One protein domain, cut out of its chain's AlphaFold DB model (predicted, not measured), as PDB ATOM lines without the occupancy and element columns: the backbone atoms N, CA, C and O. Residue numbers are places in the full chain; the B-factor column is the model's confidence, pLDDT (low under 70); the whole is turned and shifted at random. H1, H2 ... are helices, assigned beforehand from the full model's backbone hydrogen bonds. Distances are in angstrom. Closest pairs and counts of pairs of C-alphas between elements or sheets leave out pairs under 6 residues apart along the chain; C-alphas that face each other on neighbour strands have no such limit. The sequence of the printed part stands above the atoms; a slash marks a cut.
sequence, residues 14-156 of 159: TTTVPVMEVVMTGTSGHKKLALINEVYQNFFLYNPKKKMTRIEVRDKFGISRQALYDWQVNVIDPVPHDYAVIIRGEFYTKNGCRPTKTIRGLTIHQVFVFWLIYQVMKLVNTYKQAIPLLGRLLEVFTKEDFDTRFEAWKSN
ATOM      1  N   THR A  14      32.876 -54.169 -12.018       45.84
ATOM      2  CA  THR A  14      34.141 -53.624 -11.481       45.84
ATOM      3  C   THR A  14      34.408 -52.169 -11.868       45.84
ATOM      4  O   THR A  14      35.187 -51.497 -11.209       45.84
ATOM      5  N   THR A  15      33.730 -51.628 -12.886       52.12
ATOM      6  CA  THR A  15      34.042 -50.297 -13.450       52.12
ATOM      7  C   THR A  15      33.537 -49.106 -12.634       52.12
ATOM      8  O   THR A  15      34.033 -47.993 -12.809       52.12
ATOM      9  N   THR A  16      32.588 -49.314 -11.721       58.12
ATOM     10  CA  THR A  16      32.070 -48.254 -10.842       58.12
ATOM     11  C   THR A  16      33.053 -47.869  -9.739       58.12
ATOM     12  O   THR A  16      33.058 -46.715  -9.312       58.12
ATOM     13  N   VAL A  17      33.904 -48.804  -9.299       62.03
ATOM     14  CA  VAL A  17      34.825 -48.606  -8.167       62.03
ATOM     15  C   VAL A  17      35.949 -47.615  -8.507       62.03
ATOM     16  O   VAL A  17      36.117 -46.660  -7.750       62.03
ATOM     17  N   PRO A  18      36.645 -47.704  -9.663       70.88
ATOM     18  CA  PRO A  18      37.724 -46.769  -9.987       70.88
ATOM     19  C   PRO A  18      37.238 -45.331 -10.186       70.88
ATOM     20  O   PRO A  18      37.855 -44.394  -9.686       70.88
ATOM     21  N   VAL A  19      36.097 -45.137 -10.863       75.06
ATOM     22  CA  VAL A  19      35.505 -43.799 -11.058       75.06
ATOM     23  C   VAL A  19      35.116 -43.189  -9.712       75.06
ATOM     24  O   VAL A  19      35.377 -42.011  -9.475       75.06
ATOM     25  N   MET A  20      34.543 -43.988  -8.810       71.38
ATOM     26  CA  MET A  20      34.208 -43.545  -7.459       71.38
ATOM     27  C   MET A  20      35.458 -43.162  -6.660       71.38
ATOM     28  O   MET A  20      35.477 -42.097  -6.044       71.38
ATOM     29  N   GLU A  21      36.509 -43.982  -6.686       71.75
ATOM     30  CA  GLU A  21      37.743 -43.705  -5.946       71.75
ATOM     31  C   GLU A  21      38.432 -42.423  -6.431       71.75
ATOM     32  O   GLU A  21      38.909 -41.650  -5.598       71.75
ATOM     33  N   VAL A  22      38.408 -42.128  -7.736       76.56
ATOM     34  CA  VAL A  22      38.959 -40.871  -8.279       76.56
ATOM     35  C   VAL A  22      38.250 -39.638  -7.709       76.56
ATOM     36  O   VAL A  22      38.900 -38.618  -7.471       76.56
ATOM     37  N   VAL A  23      36.938 -39.717  -7.465       67.31
ATOM     38  CA  VAL A  23      36.137 -38.583  -6.962       67.31
ATOM     39  C   VAL A  23      36.152 -38.486  -5.438       67.31
ATOM     40  O   VAL A  23      36.073 -37.387  -4.889       67.31
ATOM     41  N   MET A  24      36.229 -39.627  -4.752       63.16
ATOM     42  CA  MET A  24      36.056 -39.723  -3.300       63.16
ATOM     43  C   MET A  24      37.357 -39.585  -2.512       63.16
ATOM     44  O   MET A  24      37.302 -39.423  -1.293       63.16
ATOM     45  N   THR A  25      38.524 -39.651  -3.153       57.53
ATOM     46  CA  THR A  25      39.781 -39.726  -2.410       57.53
ATOM     47  C   THR A  25      40.696 -38.515  -2.576       57.53
ATOM     48  O   THR A  25      41.017 -38.068  -3.674       57.53
ATOM     49  N   GLY A  26      41.233 -38.052  -1.442       52.16
ATOM     50  CA  GLY A  26      42.491 -37.301  -1.364       52.16
ATOM     51  C   GLY A  26      43.712 -38.219  -1.494       52.16
ATOM     52  O   GLY A  26      44.682 -38.058  -0.757       52.16
ATOM     53  N   THR A  27      43.650 -39.252  -2.346       53.00
ATOM     54  CA  THR A  27      44.732 -40.239  -2.472       53.00
ATOM     55  C   THR A  27      46.036 -39.591  -2.920       53.00
ATOM     56  O   THR A  27      46.044 -38.737  -3.805       53.00
ATOM     57  N   SER A  28      47.146 -40.074  -2.353       59.22
ATOM     58  CA  SER A  28      48.514 -39.766  -2.787       59.22
ATOM     59  C   SER A  28      48.662 -39.832  -4.313       59.22
ATOM     60  O   SER A  28      48.073 -40.719  -4.943       59.22
ATOM     61  N   GLY A  29      49.503 -38.966  -4.892       63.56
ATOM     62  CA  GLY A  29      49.623 -38.782  -6.346       63.56
ATOM     63  C   GLY A  29      49.772 -40.072  -7.165       63.56
ATOM     64  O   GLY A  29      49.114 -40.217  -8.191       63.56
ATOM     65  N   HIS A  30      50.544 -41.055  -6.686       67.25
ATOM     66  CA  HIS A  30      50.744 -42.328  -7.395       67.25
ATOM     67  C   HIS A  30      49.479 -43.195  -7.494       67.25
ATOM     68  O   HIS A  30      49.178 -43.712  -8.569       67.25
ATOM     69  N   LYS A  31      48.703 -43.325  -6.408       75.62
ATOM     70  CA  LYS A  31      47.455 -44.111  -6.413       75.62
ATOM     71  C   LYS A  31      46.384 -43.452  -7.287       75.62
ATOM     72  O   LYS A  31      45.696 -44.142  -8.032       75.62
ATOM     73  N   LYS A  32      46.307 -42.115  -7.274       78.44
ATOM     74  CA  LYS A  32      45.401 -41.357  -8.152       78.44
ATOM     75  C   LYS A  32      45.714 -41.594  -9.636       78.44
ATOM     76  O   LYS A  32      44.800 -41.832 -10.417       78.44
ATOM     77  N   LEU A  33      46.992 -41.571 -10.022       83.25
ATOM     78  CA  LEU A  33      47.411 -41.823 -11.408       83.25
ATOM     79  C   LEU A  33      47.075 -43.244 -11.881       83.25
ATOM     80  O   LEU A  33      46.622 -43.414 -13.011       83.25
ATOM     81  N   ALA A  34      47.262 -44.251 -11.023       84.31
ATOM     82  CA  ALA A  34      46.889 -45.630 -11.336       84.31
ATOM     83  C   ALA A  34      45.383 -45.762 -11.626       84.31
ATOM     84  O   ALA A  34      45.010 -46.323 -12.654       84.31
ATOM     85  N   LEU A  35      44.535 -45.157 -10.789       86.56
ATOM     86  CA  LEU A  35      43.081 -45.163 -10.981       86.56
ATOM     87  C   LEU A  35      42.652 -44.433 -12.261       86.56
ATOM     88  O   LEU A  35      41.789 -44.914 -12.990       86.56
ATOM     89  N   ILE A  36      43.274 -43.292 -12.572       88.69
ATOM     90  CA  ILE A  36      43.027 -42.568 -13.830       88.69
ATOM     91  C   ILE A  36      43.341 -43.469 -15.030       88.69
ATOM     92  O   ILE A  36      42.524 -43.586 -15.943       88.69
ATOM     93  N   ASN A  37      44.501 -44.136 -15.021       88.94
ATOM     94  CA  ASN A  37      44.892 -45.057 -16.090       88.94
ATOM     95  C   ASN A  37      43.874 -46.191 -16.254       88.94
ATOM     96  O   ASN A  37      43.496 -46.506 -17.382       88.94
ATOM     97  N   GLU A  38      43.411 -46.762 -15.146       89.69
ATOM     98  CA  GLU A  38      42.418 -47.833 -15.141       89.69
ATOM     99  C   GLU A  38      41.077 -47.373 -15.736       89.69
ATOM    100  O   GLU A  38      40.500 -48.069 -16.570       89.69
ATOM    101  N   VAL A  39      40.602 -46.170 -15.394       91.25
ATOM    102  CA  VAL A  39      39.371 -45.600 -15.972       91.25
ATOM    103  C   VAL A  39      39.481 -45.459 -17.494       91.25
ATOM    104  O   VAL A  39      38.561 -45.861 -18.214       91.25
ATOM    105  N   TYR A  40      40.606 -44.948 -18.000       92.19
ATOM    106  CA  TYR A  40      40.839 -44.848 -19.443       92.19
ATOM    107  C   TYR A  40      40.906 -46.215 -20.122       92.19
ATOM    108  O   TYR A  40      40.259 -46.413 -21.149       92.19
ATOM    109  N   GLN A  41      41.651 -47.164 -19.551       89.62
ATOM    110  CA  GLN A  41      41.746 -48.524 -20.083       89.62
ATOM    111  C   GLN A  41      40.368 -49.178 -20.157       89.62
ATOM    112  O   GLN A  41      39.991 -49.681 -21.214       89.62
ATOM    113  N   ASN A  42      39.574 -49.073 -19.093       90.00
ATOM    114  CA  ASN A  42      38.212 -49.594 -19.050       90.00
ATOM    115  C   ASN A  42      37.324 -48.989 -20.139       90.00
ATOM    116  O   ASN A  42      36.572 -49.714 -20.788       90.00
ATOM    117  N   PHE A  43      37.422 -47.682 -20.390       91.75
ATOM    118  CA  PHE A  43      36.696 -47.062 -21.495       91.75
ATOM    119  C   PHE A  43      37.195 -47.545 -22.868       91.75
ATOM    120  O   PHE A  43      36.391 -47.852 -23.751       91.75
ATOM    121  N   PHE A  44      38.510 -47.653 -23.065       90.00
ATOM    122  CA  PHE A  44      39.095 -48.075 -24.337       90.00
ATOM    123  C   PHE A  44      38.886 -49.560 -24.655       90.00
ATOM    124  O   PHE A  44      38.840 -49.910 -25.833       90.00
ATOM    125  N   LEU A  45      38.659 -50.422 -23.656       87.12
ATOM    126  CA  LEU A  45      38.253 -51.821 -23.863       87.12
ATOM    127  C   LEU A  45      36.923 -51.944 -24.613       87.12
ATOM    128  O   LEU A  45      36.707 -52.917 -25.334       87.12
ATOM    129  N   TYR A  46      36.055 -50.930 -24.536       83.69
ATOM    130  CA  TYR A  46      34.869 -50.891 -25.386       83.69
ATOM    131  C   TYR A  46      35.225 -50.681 -26.863       83.69
ATOM    132  O   TYR A  46      34.355 -50.843 -27.702       83.69
ATOM    133  N   ASN A  47      36.461 -50.351 -27.238       82.44
ATOM    134  CA  ASN A  47      36.868 -50.053 -28.615       82.44
ATOM    135  C   ASN A  47      35.897 -49.063 -29.315       82.44
ATOM    136  O   ASN A  47      35.151 -49.436 -30.239       82.44
ATOM    137  N   PRO A  48      35.781 -47.824 -28.801       79.62
ATOM    138  CA  PRO A  48      34.893 -46.817 -29.367       79.62
ATOM    139  C   PRO A  48      35.409 -46.291 -30.717       79.62
ATOM    140  O   PRO A  48      36.605 -46.105 -30.931       79.62
ATOM    141  N   LYS A  49      34.487 -46.003 -31.647       82.75
ATOM    142  CA  LYS A  49      34.833 -45.375 -32.933       82.75
ATOM    143  C   LYS A  49      35.165 -43.894 -32.719       82.75
ATOM    144  O   LYS A  49      34.588 -43.241 -31.852       82.75
ATOM    145  N   LYS A  50      36.003 -43.319 -33.594       82.50
ATOM    146  CA  LYS A  50      36.381 -41.886 -33.564       82.50
ATOM    147  C   LYS A  50      35.173 -40.935 -33.541       82.50
ATOM    148  O   LYS A  50      35.224 -39.873 -32.919       82.50
ATOM    149  N   LYS A  51      34.095 -41.312 -34.233       87.00
ATOM    150  CA  LYS A  51      32.781 -40.671 -34.146       87.00
ATOM    151  C   LYS A  51      31.706 -41.735 -33.999       87.00
ATOM    152  O   LYS A  51      31.772 -42.754 -34.683       87.00
ATOM    153  N   MET A  52      30.726 -41.473 -33.141       88.56
ATOM    154  CA  MET A  52      29.597 -42.371 -32.897       88.56
ATOM    155  C   MET A  52      28.279 -41.601 -32.906       88.56
ATOM    156  O   MET A  52      28.177 -40.486 -32.399       88.56
ATOM    157  N   THR A  53      27.235 -42.191 -33.462       87.81
ATOM    158  CA  THR A  53      25.863 -41.705 -33.298       87.81
ATOM    159  C   THR A  53      25.339 -42.063 -31.905       87.81
ATOM    160  O   THR A  53      25.828 -42.985 -31.258       87.81
ATOM    161  N   ARG A  54      24.282 -41.388 -31.432       84.19
ATOM    162  CA  ARG A  54      23.617 -41.773 -30.168       84.19
ATOM    163  C   ARG A  54      23.081 -43.208 -30.188       84.19
ATOM    164  O   ARG A  54      23.005 -43.836 -29.143       84.19
ATOM    165  N   ILE A  55      22.706 -43.705 -31.369       86.38
ATOM    166  CA  ILE A  55      22.263 -45.090 -31.562       86.38
ATOM    167  C   ILE A  55      23.431 -46.040 -31.301       86.38
ATOM    168  O   ILE A  55      23.297 -46.956 -30.501       86.38
ATOM    169  N   GLU A  56      24.600 -45.761 -31.880       88.75
ATOM    170  CA  GLU A  56      25.801 -46.562 -31.625       88.75
ATOM    171  C   GLU A  56      26.233 -46.494 -30.157       88.75
ATOM    172  O   GLU A  56      26.632 -47.510 -29.607       88.75
ATOM    173  N   VAL A  57      26.125 -45.335 -29.495       87.31
ATOM    174  CA  VAL A  57      26.402 -45.218 -28.049       87.31
ATOM    175  C   VAL A  57      25.432 -46.079 -27.234       87.31
ATOM    176  O   VAL A  57      25.872 -46.830 -26.366       87.31
ATOM    177  N   ARG A  58      24.128 -46.026 -27.537       88.94
ATOM    178  CA  ARG A  58      23.120 -46.892 -26.907       88.94
ATOM    179  C   ARG A  58      23.494 -48.360 -27.059       88.94
ATOM    180  O   ARG A  58      23.528 -49.075 -26.064       88.94
ATOM    181  N   ASP A  59      23.771 -48.790 -28.283       86.94
ATOM    182  CA  ASP A  59      24.026 -50.199 -28.587       86.94
ATOM    183  C   ASP A  59      25.333 -50.687 -27.953       86.94
ATOM    184  O   ASP A  59      25.415 -51.827 -27.506       86.94
ATOM    185  N   LYS A  60      26.340 -49.812 -27.859       86.69
ATOM    186  CA  LYS A  60      27.653 -50.143 -27.297       86.69
ATOM    187  C   LYS A  60      27.646 -50.265 -25.774       86.69
ATOM    188  O   LYS A  60      28.307 -51.146 -25.235       86.69
ATOM    189  N   PHE A  61      26.940 -49.367 -25.087       83.38
ATOM    190  CA  PHE A  61      26.994 -49.254 -23.622       83.38
ATOM    191  C   PHE A  61      25.697 -49.678 -22.922       83.38
ATOM    192  O   PHE A  61      25.616 -49.612 -21.698       83.38
ATOM    193  N   GLY A  62      24.663 -50.073 -23.670       85.56
ATOM    194  CA  GLY A  62      23.352 -50.423 -23.116       85.56
ATOM    195  C   GLY A  62      22.586 -49.231 -22.525       85.56
ATOM    196  O   GLY A  62      21.685 -49.420 -21.712       85.56
ATOM    197  N   ILE A  63      22.934 -47.997 -22.902       87.94
ATOM    198  CA  ILE A  63      22.324 -46.768 -22.367       87.94
ATOM    199  C   ILE A  63      21.110 -46.394 -23.214       87.94
ATOM    200  O   ILE A  63      21.248 -46.154 -24.410       87.94
ATOM    201  N   SER A  64      19.921 -46.283 -22.618       88.88
ATOM    202  CA  SER A  64      18.707 -45.967 -23.377       88.88
ATOM    203  C   SER A  64      18.792 -44.606 -24.091       88.88
ATOM    204  O   SER A  64      19.438 -43.660 -23.633       88.88
ATOM    205  N   ARG A  65      18.087 -44.474 -25.223       87.50
ATOM    206  CA  ARG A  65      18.002 -43.198 -25.956       87.50
ATOM    207  C   ARG A  65      17.425 -42.080 -25.082       87.50
ATOM    208  O   ARG A  65      17.862 -40.940 -25.216       87.50
ATOM    209  N   GLN A  66      16.465 -42.420 -24.220       89.81
ATOM    210  CA  GLN A  66      15.864 -41.482 -23.277       89.81
ATOM    211  C   GLN A  66      16.902 -40.997 -22.262       89.81
ATOM    212  O   GLN A  66      17.054 -39.796 -22.106       89.81
ATOM    213  N   ALA A  67      17.703 -41.899 -21.686       91.69
ATOM    214  CA  ALA A  67      18.755 -41.525 -20.742       91.69
ATOM    215  C   ALA A  67      19.791 -40.578 -21.369       91.69
ATOM    216  O   ALA A  67      20.120 -39.556 -20.780       91.69
ATOM    217  N   LEU A  68      20.251 -40.849 -22.597       90.50
ATOM    218  CA  LEU A  68      21.175 -39.945 -23.301       90.50
ATOM    219  C   LEU A  68      20.580 -38.545 -23.514       90.50
ATOM    220  O   LEU A  68      21.303 -37.551 -23.445       90.50
ATOM    221  N   TYR A  69      19.280 -38.467 -23.806       89.62
ATOM    222  CA  TYR A  69      18.581 -37.194 -23.949       89.62
ATOM    223  C   TYR A  69      18.441 -36.483 -22.600       89.62
ATOM    224  O   TYR A  69      18.810 -35.315 -22.485       89.62
ATOM    225  N   ASP A  70      17.991 -37.198 -21.573       90.94
ATOM    226  CA  ASP A  70      17.796 -36.649 -20.237       90.94
ATOM    227  C   ASP A  70      19.110 -36.157 -19.639       90.94
ATOM    228  O   ASP A  70      19.136 -35.095 -19.031       90.94
ATOM    229  N   TRP A  71      20.217 -36.871 -19.832       92.12
ATOM    230  CA  TRP A  71      21.525 -36.426 -19.356       92.12
ATOM    231  C   TRP A  71      22.024 -35.205 -20.105       92.12
ATOM    232  O   TRP A  71      22.610 -34.314 -19.494       92.12
ATOM    233  N   GLN A  72      21.762 -35.119 -21.411       90.00
ATOM    234  CA  GLN A  72      22.075 -33.898 -22.131       90.00
ATOM    235  C   GLN A  72      21.321 -32.711 -21.527       90.00
ATOM    236  O   GLN A  72      21.948 -31.719 -21.185       90.00
ATOM    237  N   VAL A  73      20.010 -32.828 -21.329       88.94
ATOM    238  CA  VAL A  73      19.184 -31.718 -20.832       88.94
ATOM    239  C   VAL A  73      19.467 -31.391 -19.362       88.94
ATOM    240  O   VAL A  73      19.560 -30.224 -18.998       88.94
ATOM    241  N   ASN A  74      19.606 -32.407 -18.510       89.88
ATOM    242  CA  ASN A  74      19.599 -32.240 -17.055       89.88
ATOM    243  C   ASN A  74      20.985 -32.285 -16.405       89.88
ATOM    244  O   ASN A  74      21.099 -31.926 -15.236       89.88
ATOM    245  N   VAL A  75      22.018 -32.756 -17.108       90.38
ATOM    246  CA  VAL A  75      23.388 -32.864 -16.570       90.38
ATOM    247  C   VAL A  75      24.372 -32.012 -17.369       90.38
ATOM    248  O   VAL A  75      25.207 -31.342 -16.773       90.38
ATOM    249  N   ILE A  76      24.264 -32.001 -18.702       89.75
ATOM    250  CA  ILE A  76      25.185 -31.259 -19.579       89.75
ATOM    251  C   ILE A  76      24.720 -29.815 -19.818       89.75
ATOM    252  O   ILE A  76      25.526 -28.886 -19.745       89.75
ATOM    253  N   ASP A  77      23.430 -29.627 -20.093       85.69
ATOM    254  CA  ASP A  77      22.795 -28.338 -20.377       85.69
ATOM    255  C   ASP A  77      21.911 -27.743 -19.244       85.69
ATOM    256  O   ASP A  77      21.121 -26.845 -19.556       85.69
ATOM    257  N   PRO A  78      21.965 -28.163 -17.956       70.31
ATOM    258  CA  PRO A  78      21.017 -27.655 -16.967       70.31
ATOM    259  C   PRO A  78      21.204 -26.153 -16.674       70.31
ATOM    260  O   PRO A  78      22.227 -25.537 -16.982       70.31
ATOM    261  N   VAL A  79      20.169 -25.580 -16.046       61.62
ATOM    262  CA  VAL A  79      20.098 -24.216 -15.473       61.62
ATOM    263  C   VAL A  79      21.394 -23.880 -14.706       61.62
ATOM    264  O   VAL A  79      21.965 -24.792 -14.108       61.62
ATOM    265  N   PRO A  80      21.881 -22.617 -14.701       74.50
ATOM    266  CA  PRO A  80      23.169 -22.234 -14.115       74.50
ATOM    267  C   PRO A  80      23.474 -22.902 -12.768       74.50
ATOM    268  O   PRO A  80      22.720 -22.776 -11.804       74.50
ATOM    269  N   HIS A  81      24.610 -23.593 -12.730       80.88
ATOM    270  CA  HIS A  81      25.200 -24.228 -11.557       80.88
ATOM    271  C   HIS A  81      26.727 -24.076 -11.619       80.88
ATOM    272  O   HIS A  81      27.284 -23.844 -12.695       80.88
ATOM    273  N   ASP A  82      27.412 -24.266 -10.491       84.12
ATOM    274  CA  ASP A  82      28.849 -23.958 -10.347       84.12
ATOM    275  C   ASP A  82      29.741 -24.693 -11.362       84.12
ATOM    276  O   ASP A  82      30.712 -24.151 -11.881       84.12
ATOM    277  N   TYR A  83      29.363 -25.921 -11.719       86.94
ATOM    278  CA  TYR A  83      30.084 -26.761 -12.682       86.94
ATOM    279  C   TYR A  83      29.679 -26.561 -14.156       86.94
ATOM    280  O   TYR A  83      30.208 -27.251 -15.028       86.94
ATOM    281  N   ALA A  84      28.742 -25.656 -14.470       86.38
ATOM    282  CA  ALA A  84      28.150 -25.562 -15.811       86.38
ATOM    283  C   ALA A  84      29.195 -25.176 -16.864       86.38
ATOM    284  O   ALA A  84      29.181 -25.686 -17.984       86.38
ATOM    285  N   VAL A  85      30.131 -24.302 -16.490       88.12
ATOM    286  CA  VAL A  85      31.227 -23.863 -17.362       88.12
ATOM    287  C   VAL A  85      32.157 -25.029 -17.701       88.12
ATOM    288  O   VAL A  85      32.492 -25.209 -18.870       88.12
ATOM    289  N   ILE A  86      32.518 -25.847 -16.708       90.12
ATOM    290  CA  ILE A  86      33.414 -26.999 -16.881       90.12
ATOM    291  C   ILE A  86      32.743 -28.053 -17.761       90.12
ATOM    292  O   ILE A  86      33.289 -28.428 -18.797       90.12
ATOM    293  N   ILE A  87      31.523 -28.473 -17.407       91.88
ATOM    294  CA  ILE A  87      30.802 -29.527 -18.134       91.88
ATOM    295  C   ILE A  87      30.544 -29.107 -19.587       91.88
ATOM    296  O   ILE A  87      30.831 -29.868 -20.513       91.88
ATOM    297  N   ARG A  88      30.061 -27.879 -19.823       89.50
ATOM    298  CA  ARG A  88      29.834 -27.385 -21.192       89.50
ATOM    299  C   ARG A  88      31.142 -27.177 -21.948       89.50
ATOM    300  O   ARG A  88      31.180 -27.426 -23.152       89.50
ATOM    301  N   GLY A  89      32.201 -26.742 -21.270       90.19
ATOM    302  CA  GLY A  89      33.532 -26.594 -21.849       90.19
ATOM    303  C   GLY A  89      34.058 -27.921 -22.387       90.19
ATOM    304  O   GLY A  89      34.383 -28.021 -23.571       90.19
ATOM    305  N   GLU A  90      34.053 -28.949 -21.544       91.88
ATOM    306  CA  GLU A  90      34.526 -30.295 -21.874       91.88
ATOM    307  C   GLU A  90      33.623 -31.011 -22.882       91.88
ATOM    308  O   GLU A  90      34.111 -31.701 -23.778       91.88
ATOM    309  N   PHE A  91      32.303 -30.820 -22.814       92.19
ATOM    310  CA  PHE A  91      31.383 -31.502 -23.727       92.19
ATOM    311  C   PHE A  91      31.235 -30.810 -25.092       92.19
ATOM    312  O   PHE A  91      31.124 -31.494 -26.114       92.19
ATOM    313  N   TYR A  92      31.236 -29.474 -25.140       90.94
ATOM    314  CA  TYR A  92      30.986 -28.700 -26.361       90.94
ATOM    315  C   TYR A  92      32.222 -27.966 -26.873       90.94
ATOM    316  O   TYR A  92      32.716 -28.276 -27.960       90.94
ATOM    317  N   THR A  93      32.716 -26.993 -26.105       88.62
ATOM    318  CA  THR A  93      33.715 -26.019 -26.569       88.62
ATOM    319  C   THR A  93      35.005 -26.703 -27.007       88.62
ATOM    320  O   THR A  93      35.437 -26.527 -28.147       88.62
ATOM    321  N   LYS A  94      35.562 -27.569 -26.156       90.31
ATOM    322  CA  LYS A  94      36.787 -28.334 -26.439       90.31
ATOM    323  C   LYS A  94      36.600 -29.424 -27.503       90.31
ATOM    324  O   LYS A  94      37.566 -29.981 -28.014       90.31
ATOM    325  N   ASN A  95      35.355 -29.717 -27.873       86.12
ATOM    326  CA  ASN A  95      35.000 -30.642 -28.947       86.12
ATOM    327  C   ASN A  95      34.596 -29.929 -30.249       86.12
ATOM    328  O   ASN A  95      34.167 -30.580 -31.202       86.12
ATOM    329  N   GLY A  96      34.739 -28.598 -30.312       84.75
ATOM    330  CA  GLY A  96      34.439 -27.809 -31.508       84.75
ATOM    331  C   GLY A  96      32.958 -27.819 -31.901       84.75
ATOM    332  O   GLY A  96      32.623 -27.576 -33.064       84.75
ATOM    333  N   CYS A  97      32.050 -28.118 -30.968       83.69
ATOM    334  CA  CYS A  97      30.612 -28.159 -31.222       83.69
ATOM    335  C   CYS A  97      29.846 -27.147 -30.363       83.69
ATOM    336  O   CYS A  97      30.353 -26.610 -29.386       83.69
ATOM    337  N   ARG A  98      28.614 -26.826 -30.780       77.31
ATOM    338  CA  ARG A  98      27.759 -25.833 -30.112       77.31
ATOM    339  C   ARG A  98      26.562 -26.522 -29.438       77.31
ATOM    340  O   ARG A  98      26.016 -27.432 -30.063       77.31
ATOM    341  N   PRO A  99      26.100 -26.038 -28.267       72.06
ATOM    342  CA  PRO A  99      24.978 -26.599 -27.493       72.06
ATOM    343  C   PRO A  99      23.632 -26.750 -28.222       72.06
ATOM    344  O   PRO A  99      22.744 -27.445 -27.757       72.06
ATOM    345  N   THR A 100      23.462 -26.131 -29.388       66.88
ATOM    346  CA  THR A 100      22.184 -26.099 -30.118       66.88
ATOM    347  C   THR A 100      22.206 -26.854 -31.441       66.88
ATOM    348  O   THR A 100      21.188 -26.947 -32.124       66.88
ATOM    349  N   LYS A 101      23.356 -27.410 -31.843       58.28
ATOM    350  CA  LYS A 101      23.416 -28.232 -33.054       58.28
ATOM    351  C   LYS A 101      22.945 -29.634 -32.706       58.28
ATOM    352  O   LYS A 101      23.506 -30.262 -31.815       58.28
ATOM    353  N   THR A 102      21.976 -30.161 -33.454       61.22
ATOM    354  CA  THR A 102      21.690 -31.599 -33.471       61.22
ATOM    355  C   THR A 102      23.005 -32.322 -33.732       61.22
ATOM    356  O   THR A 102      23.555 -32.234 -34.833       61.22
ATOM    357  N   ILE A 103      23.563 -32.967 -32.707       63.88
ATOM    358  CA  ILE A 103      24.880 -33.589 -32.807       63.88
ATOM    359  C   ILE A 103      24.722 -34.825 -33.696       63.88
ATOM    360  O   ILE A 103      24.310 -35.888 -33.238       63.88
ATOM    361  N   ARG A 104      24.989 -34.668 -35.001       66.62
ATOM    362  CA  ARG A 104      24.878 -35.746 -36.002       66.62
ATOM    363  C   ARG A 104      25.953 -36.830 -35.830       66.62
ATOM    364  O   ARG A 104      25.838 -37.895 -36.418       66.62
ATOM    365  N   GLY A 105      26.954 -36.583 -34.988       80.81
ATOM    366  CA  GLY A 105      27.930 -37.567 -34.539       80.81
ATOM    367  C   GLY A 105      28.702 -37.019 -33.346       80.81
ATOM    368  O   GLY A 105      29.213 -35.902 -33.411       80.81
ATOM    369  N   LEU A 106      28.736 -37.790 -32.267       89.06
ATOM    370  CA  LEU A 106      29.489 -37.506 -31.055       89.06
ATOM    371  C   LEU A 106      30.962 -37.796 -31.315       89.06
ATOM    372  O   LEU A 106      31.294 -38.825 -31.911       89.06
ATOM    373  N   THR A 107      31.840 -36.901 -30.874       91.62
ATOM    374  CA  THR A 107      33.264 -37.227 -30.777       91.62
ATOM    375  C   THR A 107      33.454 -38.321 -29.735       91.62
ATOM    376  O   THR A 107      32.652 -38.475 -28.814       91.62
ATOM    377  N   ILE A 108      34.547 -39.064 -29.844       92.56
ATOM    378  CA  ILE A 108      34.876 -40.088 -28.857       92.56
ATOM    379  C   ILE A 108      34.997 -39.537 -27.423       92.56
ATOM    380  O   ILE A 108      34.604 -40.213 -26.480       92.56
ATOM    381  N   HIS A 109      35.430 -38.282 -27.257       94.69
ATOM    382  CA  HIS A 109      35.438 -37.628 -25.950       94.69
ATOM    383  C   HIS A 109      34.020 -37.374 -25.432       94.69
ATOM    384  O   HIS A 109      33.728 -37.639 -24.277       94.69
ATOM    385  N   GLN A 110      33.091 -36.918 -26.277       93.50
ATOM    386  CA  GLN A 110      31.690 -36.767 -25.863       93.50
ATOM    387  C   GLN A 110      31.063 -38.109 -25.475       93.50
ATOM    388  O   GLN A 110      30.265 -38.176 -24.541       93.50
ATOM    389  N   VAL A 111      31.440 -39.185 -26.172       93.81
ATOM    390  CA  VAL A 111      31.058 -40.552 -25.801       93.81
ATOM    391  C   VAL A 111      31.631 -40.921 -24.432       93.81
ATOM    392  O   VAL A 111      30.907 -41.469 -23.604       93.81
ATOM    393  N   PHE A 112      32.889 -40.573 -24.167       94.69
ATOM    394  CA  PHE A 112      33.516 -40.762 -22.863       94.69
ATOM    395  C   PHE A 112      32.806 -39.979 -21.752       94.69
ATOM    396  O   PHE A 112      32.518 -40.554 -20.709       94.69
ATOM    397  N   VAL A 113      32.407 -38.724 -21.985       94.81
ATOM    398  CA  VAL A 113      31.615 -37.954 -21.010       94.81
ATOM    399  C   VAL A 113      30.265 -38.626 -20.733       94.81
ATOM    400  O   VAL A 113      29.877 -38.752 -19.574       94.81
ATOM    401  N   PHE A 114      29.560 -39.127 -21.754       93.94
ATOM    402  CA  PHE A 114      28.334 -39.906 -21.531       93.94
ATOM    403  C   PHE A 114      28.585 -41.189 -20.737       93.94
ATOM    404  O   PHE A 114      27.769 -41.557 -19.893       93.94
ATOM    405  N   TRP A 115      29.709 -41.857 -20.984       93.38
ATOM    406  CA  TRP A 115      30.113 -43.025 -20.217       93.38
ATOM    407  C   TRP A 115      30.428 -42.663 -18.757       93.38
ATOM    408  O   TRP A 115      29.967 -43.359 -17.857       93.38
ATOM    409  N   LEU A 116      31.102 -41.539 -18.489       93.62
ATOM    410  CA  LEU A 116      31.314 -41.036 -17.127       93.62
ATOM    411  C   LEU A 116      29.988 -40.728 -16.423       93.62
ATOM    412  O   LEU A 116      29.804 -41.133 -15.278       93.62
ATOM    413  N   ILE A 117      29.038 -40.082 -17.108       93.56
ATOM    414  CA  ILE A 117      27.691 -39.847 -16.563       93.56
ATOM    415  C   ILE A 117      27.022 -41.176 -16.216       93.56
ATOM    416  O   ILE A 117      26.474 -41.309 -15.127       93.56
ATOM    417  N   TYR A 118      27.102 -42.177 -17.094       92.31
ATOM    418  CA  TYR A 118      26.565 -43.509 -16.820       92.31
ATOM    419  C   TYR A 118      27.173 -44.135 -15.557       92.31
ATOM    420  O   TYR A 118      26.431 -44.669 -14.733       92.31
ATOM    421  N   GLN A 119      28.491 -44.028 -15.367       90.56
ATOM    422  CA  GLN A 119      29.150 -44.521 -14.153       90.56
ATOM    423  C   GLN A 119      28.693 -43.753 -12.906       90.56
ATOM    424  O   GLN A 119      28.377 -44.370 -11.893       90.56
ATOM    425  N   VAL A 120      28.569 -42.426 -12.985       91.25
ATOM    426  CA  VAL A 120      28.062 -41.594 -11.881       91.25
ATOM    427  C   VAL A 120      26.613 -41.949 -11.534       91.25
ATOM    428  O   VAL A 120      26.285 -42.112 -10.363       91.25
ATOM    429  N   MET A 121      25.747 -42.130 -12.532       89.88
ATOM    430  CA  MET A 121      24.329 -42.462 -12.343       89.88
ATOM    431  C   MET A 121      24.093 -43.872 -11.778       89.88
ATOM    432  O   MET A 121      22.986 -44.164 -11.341       89.88
ATOM    433  N   LYS A 122      25.107 -44.747 -11.747       88.12
ATOM    434  CA  LYS A 122      25.051 -46.001 -10.970       88.12
ATOM    435  C   LYS A 122      25.247 -45.784  -9.468       88.12
ATOM    436  O   LYS A 122      24.906 -46.662  -8.684       88.12
ATOM    437  N   LEU A 123      25.831 -44.651  -9.078       84.81
ATOM    438  CA  LEU A 123      26.176 -44.321  -7.693       84.81
ATOM    439  C   LEU A 123      25.147 -43.393  -7.047       84.81
ATOM    440  O   LEU A 123      24.985 -43.398  -5.829       84.81
ATOM    441  N   VAL A 124      24.474 -42.572  -7.852       87.56
ATOM    442  CA  VAL A 124      23.516 -41.571  -7.380       87.56
ATOM    443  C   VAL A 124      22.176 -41.718  -8.081       87.56
ATOM    444  O   VAL A 124      22.103 -42.106  -9.241       87.56
ATOM    445  N   ASN A 125      21.111 -41.321  -7.390       86.19
ATOM    446  CA  ASN A 125      19.744 -41.469  -7.895       86.19
ATOM    447  C   ASN A 125      19.174 -40.173  -8.492       86.19
ATOM    448  O   ASN A 125      18.031 -40.155  -8.940       86.19
ATOM    449  N   THR A 126      19.932 -39.068  -8.478       90.06
ATOM    450  CA  THR A 126      19.445 -37.754  -8.932       90.06
ATOM    451  C   THR A 126      20.486 -36.989  -9.746       90.06
ATOM    452  O   THR A 126      21.681 -37.029  -9.453       90.06
ATOM    453  N   TYR A 127      20.028 -36.195 -10.720       91.69
ATOM    454  CA  TYR A 127      20.908 -35.323 -11.511       91.69
ATOM    455  C   TYR A 127      21.594 -34.248 -10.663       91.69
ATOM    456  O   TYR A 127      22.762 -33.942 -10.881       91.69
ATOM    457  N   LYS A 128      20.915 -33.747  -9.622       89.88
ATOM    458  CA  LYS A 128      21.479 -32.776  -8.675       89.88
ATOM    459  C   LYS A 128      22.730 -33.308  -7.962       89.88
ATOM    460  O   LYS A 128      23.644 -32.538  -7.696       89.88
ATOM    461  N   GLN A 129      22.775 -34.608  -7.670       89.94
ATOM    462  CA  GLN A 129      23.958 -35.265  -7.107       89.94
ATOM    463  C   GLN A 129      24.995 -35.609  -8.184       89.94
ATOM    464  O   GLN A 129      26.192 -35.535  -7.920       89.94
ATOM    465  N   ALA A 130      24.555 -35.955  -9.397       90.81
ATOM    466  CA  ALA A 130      25.452 -36.338 -10.486       90.81
ATOM    467  C   ALA A 130      26.313 -35.173 -10.999       90.81
ATOM    468  O   ALA A 130      27.498 -35.360 -11.262       90.81
ATOM    469  N   ILE A 131      25.738 -33.972 -11.108       92.00
ATOM    470  CA  ILE A 131      26.406 -32.769 -11.631       92.00
ATOM    471  C   ILE A 131      27.739 -32.456 -10.924       92.00
ATOM    472  O   ILE A 131      28.750 -32.354 -11.619       92.00
ATOM    473  N   PRO A 132      27.804 -32.307  -9.583       90.69
ATOM    474  CA  PRO A 132      29.065 -31.984  -8.914       90.69
ATOM    475  C   PRO A 132      30.102 -33.109  -9.013       90.69
ATOM    476  O   PRO A 132      31.297 -32.829  -9.086       90.69
ATOM    477  N   LEU A 133      29.670 -34.374  -9.058       90.12
ATOM    478  CA  LEU A 133      30.580 -35.509  -9.248       90.12
ATOM    479  C   LEU A 133      31.166 -35.509 -10.662       90.12
ATOM    480  O   LEU A 133      32.375 -35.653 -10.822       90.12
ATOM    481  N   LEU A 134      30.330 -35.283 -11.679       92.62
ATOM    482  CA  LEU A 134      30.786 -35.157 -13.060       92.62
ATOM    483  C   LEU A 134      31.721 -33.959 -13.233       92.62
ATOM    484  O   LEU A 134      32.751 -34.094 -13.879       92.62
ATOM    485  N   GLY A 135      31.393 -32.808 -12.644       91.00
ATOM    486  CA  GLY A 135      32.240 -31.619 -12.698       91.00
ATOM    487  C   GLY A 135      33.658 -31.900 -12.197       91.00
ATOM    488  O   GLY A 135      34.616 -31.639 -12.917       91.00
ATOM    489  N   ARG A 136      33.787 -32.538 -11.026       90.12
ATOM    490  CA  ARG A 136      35.088 -32.951 -10.465       90.12
ATOM    491  C   ARG A 136      35.804 -33.997 -11.316       90.12
ATOM    492  O   ARG A 136      37.021 -33.946 -11.453       90.12
ATOM    493  N   LEU A 137      35.067 -34.949 -11.895       91.50
ATOM    494  CA  LEU A 137      35.647 -35.916 -12.831       91.50
ATOM    495  C   LEU A 137      36.248 -35.208 -14.039       91.50
ATOM    496  O   LEU A 137      37.356 -35.531 -14.437       91.50
ATOM    497  N   LEU A 138      35.549 -34.231 -14.602       92.75
ATOM    498  CA  LEU A 138      35.986 -33.510 -15.793       92.75
ATOM    499  C   LEU A 138      37.166 -32.558 -15.540       92.75
ATOM    500  O   LEU A 138      37.901 -32.249 -16.471       92.75
ATOM    501  N   GLU A 139      37.406 -32.155 -14.292       90.31
ATOM    502  CA  GLU A 139      38.655 -31.487 -13.893       90.31
ATOM    503  C   GLU A 139      39.858 -32.446 -13.880       90.31
ATOM    504  O   GLU A 139      40.996 -32.014 -14.051       90.31
ATOM    505  N   VAL A 140      39.621 -33.746 -13.673       90.38
ATOM    506  CA  VAL A 140      40.659 -34.791 -13.683       90.38
ATOM    507  C   VAL A 140      40.862 -35.361 -15.086       90.38
ATOM    508  O   VAL A 140      41.993 -35.544 -15.523       90.38
ATOM    509  N   PHE A 141      39.767 -35.642 -15.784       92.62
ATOM    510  CA  PHE A 141      39.729 -36.258 -17.101       92.62
ATOM    511  C   PHE A 141      39.469 -35.198 -18.171       92.62
ATOM    512  O   PHE A 141      38.414 -35.185 -18.809       92.62
ATOM    513  N   THR A 142      40.423 -34.284 -18.338       93.19
ATOM    514  CA  THR A 142      40.298 -33.206 -19.320       93.19
ATOM    515  C   THR A 142      40.380 -33.745 -20.747       93.19
ATOM    516  O   THR A 142      40.991 -34.790 -21.012       93.19
ATOM    517  N   LYS A 143      39.823 -32.997 -21.705       93.69
ATOM    518  CA  LYS A 143      39.958 -33.300 -23.136       93.69
ATOM    519  C   LYS A 143      41.404 -33.533 -23.570       93.69
ATOM    520  O   LYS A 143      41.659 -34.422 -24.378       93.69
ATOM    521  N   GLU A 144      42.327 -32.717 -23.077       93.81
ATOM    522  CA  GLU A 144      43.729 -32.739 -23.492       93.81
ATOM    523  C   GLU A 144      44.438 -34.029 -23.034       93.81
ATOM    524  O   GLU A 144      45.150 -34.660 -23.826       93.81
ATOM    525  N   ASP A 145      44.198 -34.470 -21.792       93.62
ATOM    526  CA  ASP A 145      44.706 -35.757 -21.293       93.62
ATOM    527  C   ASP A 145      44.040 -36.928 -22.029       93.62
ATOM    528  O   ASP A 145      44.714 -37.866 -22.468       93.62
ATOM    529  N   PHE A 146      42.724 -36.836 -22.258       94.62
ATOM    530  CA  PHE A 146      41.991 -37.838 -23.026       94.62
ATOM    531  C   PHE A 146      42.587 -38.030 -24.425       94.62
ATOM    532  O   PHE A 146      42.825 -39.168 -24.829       94.62
ATOM    533  N   ASP A 147      42.836 -36.948 -25.167       93.31
ATOM    534  CA  ASP A 147      43.364 -37.026 -26.532       93.31
ATOM    535  C   ASP A 147      44.746 -37.674 -26.566       93.31
ATOM    536  O   ASP A 147      44.995 -38.555 -27.390       93.31
ATOM    537  N   THR A 148      45.616 -37.292 -25.630       93.50
ATOM    538  CA  THR A 148      46.969 -37.851 -25.503       93.50
ATOM    539  C   THR A 148      46.916 -39.366 -25.307       93.50
ATOM    540  O   THR A 148      47.608 -40.128 -25.988       93.50
ATOM    541  N   ARG A 149      46.045 -39.828 -24.406       92.06
ATOM    542  CA  ARG A 149      45.884 -41.253 -24.093       92.06
ATOM    543  C   ARG A 149      45.187 -42.024 -25.200       92.06
ATOM    544  O   ARG A 149      45.534 -43.177 -25.444       92.06
ATOM    545  N   PHE A 150      44.219 -41.403 -25.866       91.06
ATOM    546  CA  PHE A 150      43.512 -42.012 -26.981       91.06
ATOM    547  C   PHE A 150      44.437 -42.242 -28.179       91.06
ATOM    548  O   PHE A 150      44.404 -43.328 -28.758       91.06
ATOM    549  N   GLU A 151      45.294 -41.279 -28.527       90.19
ATOM    550  CA  GLU A 151      46.277 -41.467 -29.601       90.19
ATOM    551  C   GLU A 151      47.310 -42.545 -29.235       90.19
ATOM    552  O   GLU A 151      47.568 -43.432 -30.049       90.19
ATOM    553  N   ALA A 152      47.813 -42.563 -27.995       88.88
ATOM    554  CA  ALA A 152      48.719 -43.618 -27.529       88.88
ATOM    555  C   ALA A 152      48.075 -45.015 -27.581       88.88
ATOM    556  O   ALA A 152      48.689 -45.977 -28.044       88.88
ATOM    557  N   TRP A 153      46.819 -45.137 -27.142       88.31
ATOM    558  CA  TRP A 153      46.059 -46.380 -27.250       88.31
ATOM    559  C   TRP A 153      45.890 -46.793 -28.712       88.31
ATOM    560  O   TRP A 153      46.215 -47.918 -29.080       88.31
ATOM    561  N   LYS A 154      45.463 -45.878 -29.579       84.56
ATOM    562  CA  LYS A 154      45.252 -46.168 -30.997       84.56
ATOM    563  C   LYS A 154      46.527 -46.671 -31.680       84.56
ATOM    564  O   LYS A 154      46.447 -47.627 -32.448       84.56
ATOM    565  N   SER A 155      47.689 -46.087 -31.388       82.50
ATOM    566  CA  SER A 155      48.979 -46.541 -31.928       82.50
ATOM    567  C   SER A 155      49.337 -47.975 -31.529       82.50
ATOM    568  O   SER A 155      49.965 -48.675 -32.315       82.50
ATOM    569  N   ASN A 156      48.901 -48.433 -30.353       76.25
ATOM    570  CA  ASN A 156      49.190 -49.778 -29.849       76.25
ATOM    571  C   ASN A 156      48.213 -50.859 -30.350       76.25
ATOM    572  O   ASN A 156      48.521 -52.041 -30.250       76.25
TER     573      ASN A 156
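Overview. This is residues 14 to 156 of the 159 residues of an uncharacterized protein of Moorea sp. SIO4A5 (UniProt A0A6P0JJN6). H6 runs through the middle of a compact cluster of crossed helices, with the hairpin of H1 and H2 and the helix H8 on one side, H3, H4 and H5 on the other, and H7 crossing between the sides. The printed part has 143 residues with eight named helices, H1 to H8 in chain order, and no named strand; the class is all helix. It is compact, with a radius of gyration of the C-alphas of 14.3 A and spans of 40 by 35 by 26 A.

Along the chain. Find C-alpha 16 at (32.070, -48.254, -10.842), where H1, residues 16 to 24, begins. Next come H2, residues 29 to 45, 24.6 A long, H3, residues 54 to 61, H4, residues 65 to 76, and H5, residues 84 to 91. H6, residues 108 to 121, spans 19.7 A, H7, residues 127 to 140, 19.9 A, and H8, residues 143 to 156, 20.0 A, ending at C-alpha 156 (49.190, -49.778, -29.849).

Arrangement. Start at the hub, H6, which touches H7 with residues 116 to 121, closest at the C-alphas of Val 120 and Ala 130, 6.0 A. H7 touches H5, closest at the C-alphas of Ile 87 and Gly 135, 6.0 A, and H4, closest at Val 75 and Ile 131, 5.8 A. H3 touches H4, closest at the C-alphas of Arg 58 and Arg 65, 6.4 A. H1 and H2 form a hairpin, closest at the C-alphas of Pro 18 and Leu 35, 5.7 A; H2 touches H8 with residues 40 to 44, closest at Phe 44 and Trp 153, 7.7 A. Each O i to N i+4 pair is within hydrogen-bond range except in H7, 8 of 10.

Size, cuts and confidence. Look at the C-alphas of Ser 28 and Thr 102, the two farthest apart, 41.6 A. The printed part has no cut, and its long link is H5 to H6. Confidence is under 70 at residues 14 to 17, 23 to 30, 79 and 100 to 104.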